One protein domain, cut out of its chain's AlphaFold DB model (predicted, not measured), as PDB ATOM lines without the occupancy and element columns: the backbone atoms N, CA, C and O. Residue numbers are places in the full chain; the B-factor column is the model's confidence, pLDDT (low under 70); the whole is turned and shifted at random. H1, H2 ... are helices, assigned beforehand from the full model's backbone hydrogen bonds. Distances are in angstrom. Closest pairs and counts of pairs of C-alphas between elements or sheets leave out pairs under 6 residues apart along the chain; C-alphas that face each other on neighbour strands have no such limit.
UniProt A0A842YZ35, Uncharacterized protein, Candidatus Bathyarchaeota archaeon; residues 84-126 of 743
ATOM      1  N   GLN A  84     -21.138   3.747 -11.958       84.19
ATOM      2  CA  GLN A  84     -21.826   5.021 -12.195       84.19
ATOM      3  C   GLN A  84     -22.466   5.583 -10.915       84.19
ATOM      4  O   GLN A  84     -22.169   6.709 -10.520       84.19
ATOM      5  N   LEU A  85     -23.257   4.773 -10.203       82.25
ATOM      6  CA  LEU A  85     -23.911   5.187  -8.959       82.25
ATOM      7  C   LEU A  85     -22.905   5.456  -7.820       82.25
ATOM      8  O   LEU A  85     -23.158   6.295  -6.955       82.25
ATOM      9  N   TRP A  86     -21.749   4.786  -7.796       85.38
ATOM     10  CA  TRP A  86     -20.674   5.109  -6.849       85.38
ATOM     11  C   TRP A  86     -19.885   6.362  -7.229       85.38
ATOM     12  O   TRP A  86     -19.523   7.128  -6.340       85.38
ATOM     13  N   HIS A  87     -19.664   6.612  -8.516       86.44
ATOM     14  CA  HIS A  87     -19.049   7.843  -9.007       86.44
ATOM     15  C   HIS A  87     -19.921   9.074  -8.699       86.44
ATOM     16  O   HIS A  87     -19.407  10.067  -8.186       86.44
ATOM     17  N   GLU A  88     -21.239   8.979  -8.895       80.81
ATOM     18  CA  GLU A  88     -22.221   9.994  -8.473       80.81
ATOM     19  C   GLU A  88     -22.179  10.228  -6.951       80.81
ATOM     20  O   GLU A  88     -22.010  11.359  -6.491       80.81
ATOM     21  N   ARG A  89     -22.250   9.153  -6.148       84.44
ATOM     22  CA  ARG A  89     -22.175   9.218  -4.670       84.44
ATOM     23  C   ARG A  89     -20.868   9.804  -4.144       84.44
ATOM     24  O   ARG A  89     -20.867  10.400  -3.072       84.44
ATOM     25  N   LEU A  90     -19.766   9.621  -4.869       85.44
ATOM     26  CA  LEU A  90     -18.451  10.185  -4.559       85.44
ATOM     27  C   LEU A  90     -18.209  11.507  -5.314       85.44
ATOM     28  O   LEU A  90     -17.074  11.827  -5.670       85.44
ATOM     29  N   CYS A  91     -19.280  12.277  -5.540       86.75
ATOM     30  CA  CYS A  91     -19.268  13.647  -6.060       86.75
ATOM     31  C   CYS A  91     -18.500  13.800  -7.382       86.75
ATOM     32  O   CYS A  91     -17.713  14.733  -7.565       86.75
ATOM     33  N   HIS A  92     -18.703  12.853  -8.300       86.94
ATOM     34  CA  HIS A  92     -18.039  12.801  -9.601       86.94
ATOM     35  C   HIS A  92     -16.499  12.821  -9.507       86.94
ATOM     36  O   HIS A  92     -15.808  13.404 -10.348       86.94
ATOM     37  N   ALA A  93     -15.925  12.206  -8.467       84.44
ATOM     38  CA  ALA A  93     -14.481  12.011  -8.367       84.44
ATOM     39  C   ALA A  93     -13.942  11.181  -9.552       84.44
ATOM     40  O   ALA A  93     -14.628  10.303 -10.080       84.44
ATOM     41  N   GLY A  94     -12.698  11.453  -9.963       83.38
ATOM     42  CA  GLY A  94     -12.076  10.793 -11.117       83.38
ATOM     43  C   GLY A  94     -12.061   9.263 -10.999       83.38
ATOM     44  O   GLY A  94     -11.817   8.724  -9.916       83.38
ATOM     45  N   LYS A  95     -12.295   8.578 -12.127       87.44
ATOM     46  CA  LYS A  95     -12.512   7.122 -12.270       87.44
ATOM     47  C   LYS A  95     -11.612   6.266 -11.363       87.44
ATOM     48  O   LYS A  95     -12.118   5.484 -10.564       87.44
ATOM     49  N   GLY A  96     -10.293   6.477 -11.405       87.50
ATOM     50  CA  GLY A  96      -9.331   5.741 -10.572       87.50
ATOM     51  C   GLY A  96      -9.528   5.918  -9.059       87.50
ATOM     52  O   GLY A  96      -9.456   4.943  -8.317       87.50
ATOM     53  N   ARG A  97      -9.861   7.130  -8.590       88.69
ATOM     54  CA  ARG A  97     -10.111   7.418  -7.161       88.69
ATOM     55  C   ARG A  97     -11.398   6.763  -6.660       88.69
ATOM     56  O   ARG A  97     -11.443   6.315  -5.518       88.69
ATOM     57  N   VAL A  98     -12.431   6.698  -7.504       88.19
ATOM     58  CA  VAL A  98     -13.687   5.983  -7.204       88.19
ATOM     59  C   VAL A  98     -13.419   4.485  -7.073       88.19
ATOM     60  O   VAL A  98     -13.803   3.883  -6.073       88.19
ATOM     61  N   LEU A  99     -12.690   3.901  -8.031       91.06
ATOM     62  CA  LEU A  99     -12.314   2.484  -8.004       91.06
ATOM     63  C   LEU A  99     -11.469   2.133  -6.774       91.06
ATOM     64  O   LEU A  99     -11.743   1.131  -6.115       91.06
ATOM     65  N   GLU A 100     -10.496   2.973  -6.416       91.12
ATOM     66  CA  GLU A 100      -9.669   2.764  -5.226       91.12
ATOM     67  C   GLU A 100     -10.487   2.867  -3.926       91.12
ATOM     68  O   GLU A 100     -10.361   2.013  -3.045       91.12
ATOM     69  N   ALA A 101     -11.362   3.871  -3.803       84.88
ATOM     70  CA  ALA A 101     -12.229   4.039  -2.636       84.88
ATOM     71  C   ALA A 101     -13.202   2.858  -2.466       84.88
ATOM     72  O   ALA A 101     -13.354   2.338  -1.360       84.88
ATOM     73  N   CYS A 102     -13.807   2.390  -3.562       87.00
ATOM     74  CA  CYS A 102     -14.650   1.197  -3.570       87.00
ATOM     75  C   CYS A 102     -13.854  -0.066  -3.206       87.00
ATOM     76  O   CYS A 102     -14.286  -0.818  -2.332       87.00
ATOM     77  N   SER A 103     -12.666  -0.261  -3.786       88.06
ATOM     78  CA  SER A 103     -11.792  -1.405  -3.495       88.06
ATOM     79  C   SER A 103     -11.398  -1.467  -2.013       88.06
ATOM     80  O   SER A 103     -11.581  -2.503  -1.369       88.06
ATOM     81  N   ARG A 104     -10.979  -0.335  -1.427       86.38
ATOM     82  CA  ARG A 104     -10.689  -0.196   0.016       86.38
ATOM     83  C   ARG A 104     -11.915  -0.474   0.904       86.38
ATOM     84  O   ARG A 104     -11.743  -0.879   2.050       86.38
ATOM     85  N   ALA A 105     -13.130  -0.287   0.385       79.44
ATOM     86  CA  ALA A 105     -14.396  -0.606   1.053       79.44
ATOM     87  C   ALA A 105     -14.926  -2.031   0.762       79.44
ATOM     88  O   ALA A 105     -16.039  -2.362   1.170       79.44
ATOM     89  N   GLY A 106     -14.164  -2.880   0.057       80.88
ATOM     90  CA  GLY A 106     -14.571  -4.247  -0.299       80.88
ATOM     91  C   GLY A 106     -15.583  -4.339  -1.451       80.88
ATOM     92  O   GLY A 106     -16.225  -5.374  -1.625       80.88
ATOM     93  N   ILE A 107     -15.741  -3.268  -2.233       82.50
ATOM     94  CA  ILE A 107     -16.671  -3.169  -3.364       82.50
ATOM     95  C   ILE A 107     -15.882  -3.332  -4.668       82.50
ATOM     96  O   ILE A 107     -14.977  -2.550  -4.955       82.50
ATOM     97  N   SER A 108     -16.243  -4.337  -5.467       81.19
ATOM     98  CA  SER A 108     -15.616  -4.640  -6.758       81.19
ATOM     99  C   SER A 108     -16.616  -4.608  -7.918       81.19
ATOM    100  O   SER A 108     -17.785  -4.975  -7.769       81.19
ATOM    101  N   PHE A 109     -16.121  -4.186  -9.082       86.12
ATOM    102  CA  PHE A 109     -16.848  -4.089 -10.352       86.12
ATOM    103  C   PHE A 109     -16.261  -5.069 -11.376       86.12
ATOM    104  O   PHE A 109     -15.165  -5.598 -11.176       86.12
ATOM    105  N   SER A 110     -16.978  -5.325 -12.470       84.44
ATOM    106  CA  SER A 110     -16.455  -6.145 -13.576       84.44
ATOM    107  C   SER A 110     -15.538  -5.340 -14.509       84.44
ATOM    108  O   SER A 110     -15.667  -4.119 -14.585       84.44
ATOM    109  N   LYS A 111     -14.646  -6.016 -15.256       84.88
ATOM    110  CA  LYS A 111     -13.783  -5.391 -16.284       84.88
ATOM    111  C   LYS A 111     -14.621  -4.567 -17.282       84.88
ATOM    112  O   LYS A 111     -14.421  -3.362 -17.389       84.88
ATOM    113  N   HIS A 112     -15.667  -5.178 -17.847       81.12
ATOM    114  CA  HIS A 112     -16.634  -4.504 -18.721       81.12
ATOM    115  C   HIS A 112     -17.273  -3.267 -18.069       81.12
ATOM    116  O   HIS A 112     -17.408  -2.241 -18.722       81.12
ATOM    117  N   GLU A 113     -17.692  -3.323 -16.801       82.81
ATOM    118  CA  GLU A 113     -18.331  -2.176 -16.129       82.81
ATOM    119  C   GLU A 113     -17.353  -1.012 -15.883       82.81
ATOM    120  O   GLU A 113     -17.773   0.141 -15.799       82.81
ATOM    121  N   ILE A 114     -16.049  -1.299 -15.808       85.69
ATOM    122  CA  ILE A 114     -14.979  -0.295 -15.743       85.69
ATOM    123  C   ILE A 114     -14.682   0.279 -17.137       85.69
ATOM    124  O   ILE A 114     -14.420   1.476 -17.266       85.69
ATOM    125  N   GLU A 115     -14.729  -0.538 -18.184       85.62
ATOM    126  CA  GLU A 115     -14.461  -0.126 -19.569       85.62
ATOM    127  C   GLU A 115     -15.621   0.679 -20.156       85.62
ATOM    128  O   GLU A 115     -15.416   1.813 -20.583       85.62
ATOM    129  N   SER A 116     -16.853   0.174 -20.050       82.50
ATOM    130  CA  SER A 116     -18.081   0.846 -20.496       82.50
ATOM    131  C   SER A 116     -18.531   1.993 -19.576       82.50
ATOM    132  O   SER A 116     -19.688   2.414 -19.632       82.50
ATOM    133  N   PHE A 117     -17.663   2.472 -18.682       88.75
ATOM    134  CA  PHE A 117     -17.949   3.602 -17.804       88.75
ATOM    135  C   PHE A 117     -17.786   4.926 -18.558       88.75
ATOM    136  O   PHE A 117     -16.666   5.370 -18.825       88.75
ATOM    137  N   PHE A 118     -18.915   5.578 -18.821       85.06
ATOM    138  CA  PHE A 118     -19.008   6.941 -19.331       85.06
ATOM    139  C   PHE A 118     -20.019   7.720 -18.483       85.06
ATOM    140  O   PHE A 118     -21.145   7.264 -18.293       85.06
ATOM    141  N   CYS A 119     -19.628   8.897 -17.987       86.69
ATOM    142  CA  CYS A 119     -20.514   9.785 -17.239       86.69
ATOM    143  C   CYS A 119     -20.647  11.120 -17.973       86.69
ATOM    144  O   CYS A 119     -19.702  11.904 -18.015       86.69
ATOM    145  N   GLU A 120     -21.842  11.391 -18.499       83.31
ATOM    146  CA  GLU A 120     -22.169  12.608 -19.253       83.31
ATOM    147  C   GLU A 120     -21.853  13.893 -18.467       83.31
ATOM    148  O   GLU A 120     -21.245  14.810 -19.010       83.31
ATOM    149  N   ALA A 121     -22.140  13.927 -17.161       79.56
ATOM    150  CA  ALA A 121     -21.794  15.063 -16.303       79.56
ATOM    151  C   ALA A 121     -20.276  15.342 -16.257       79.56
ATOM    152  O   ALA A 121     -19.874  16.500 -16.235       79.56
ATOM    153  N   CYS A 122     -19.425  14.309 -16.319       84.75
ATOM    154  CA  CYS A 122     -17.969  14.466 -16.447       84.75
ATOM    155  C   CYS A 122     -17.482  14.656 -17.894       84.75
ATOM    156  O   CYS A 122     -16.328  15.018 -18.092       84.75
ATOM    157  N   ALA A 123     -18.319  14.420 -18.903       84.19
ATOM    158  CA  ALA A 123     -17.996  14.743 -20.294       84.19
ATOM    159  C   ALA A 123     -18.330  16.208 -20.631       84.19
ATOM    160  O   ALA A 123     -17.630  16.831 -21.423       84.19
ATOM    161  N   LEU A 124     -19.373  16.763 -20.004       78.19
ATOM    162  CA  LEU A 124     -19.789  18.165 -20.124       78.19
ATOM    163  C   LEU A 124     -19.066  19.089 -19.133       78.19
ATOM    164  O   LEU A 124     -18.805  20.246 -19.450       78.19
ATOM    165  N   GLY A 125     -18.765  18.570 -17.942       75.38
ATOM    166  CA  GLY A 125     -18.127  19.286 -16.839       75.38
ATOM    167  C   GLY A 125     -17.177  18.388 -16.048       75.38
ATOM    168  O   GLY A 125     -17.322  18.307 -14.827       75.38
ATOM    169  N   LYS A 126     -16.287  17.686 -16.785       79.56
ATOM    170  CA  LYS A 126     -14.847  17.395 -16.518       79.56
ATOM    171  C   LYS A 126     -14.103  17.158 -17.843       79.56
ATOM    172  O   LYS A 126     -13.359  16.180 -17.979       79.56
TER     173      LYS A 126
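Overview. This is residues 84 to 126 of the 743 residues of an uncharacterized protein of Candidatus Bathyarchaeota archaeon (UniProt A0A842YZ35). Two helices, H1 and H2, meet about at right angles at the base of an open arch. From the far end of H2 the chain folds back through residues 105 to 110 to the short helix H3 at the top of the arch, and then runs on to H4 at the other end of the long axis. The printed part has 43 residues with four named helices, H1, H2, H3 and H4 in chain order, and no named strand; the class is all helix. It is compact, with a radius of gyration of the C-alphas of 10.1 A, and the C-alphas span 30 by 21 by 14 A.

Along the chain. H1 is residues 84 to 89 and begins at C-alpha 84, (-21.826, 5.021, -12.195). H2, residues 95 to 104, is the longest helix, 14.4 A from first to last C-alpha, and ends at C-alpha 104, (-10.689, -0.196, 0.016). H3 is residues 111 to 115, 6.2 A long. H4 is residues 120 to 125, 8.2 A long, and ends at C-alpha 125, (-18.127, 19.286, -16.839).

Arrangement. H1 and H2 touch, with their closest C-alphas, those of His 87 and Val 98, 6.0 A apart. Their lines are about perpendicular, at 76 degrees. H3 touches no helix, and H4 touches no helix. H2 and H3 are apart, and so are H3 and H4, though each pair is joined by a link. In H1, H2, H3 and H4 every O i to N i+4 pair is within hydrogen-bond range.

Size, cuts and confidence. The two C-alphas farthest apart are those of Gly 106 and Leu 124, at 30.4 A. The printed part has no cut. The links from H1 to H2 and from H3 to H4 are tight, and the link from H2 to H3 is short. The mean pLDDT of the printed part is 84.5, and no printed residue is under 70.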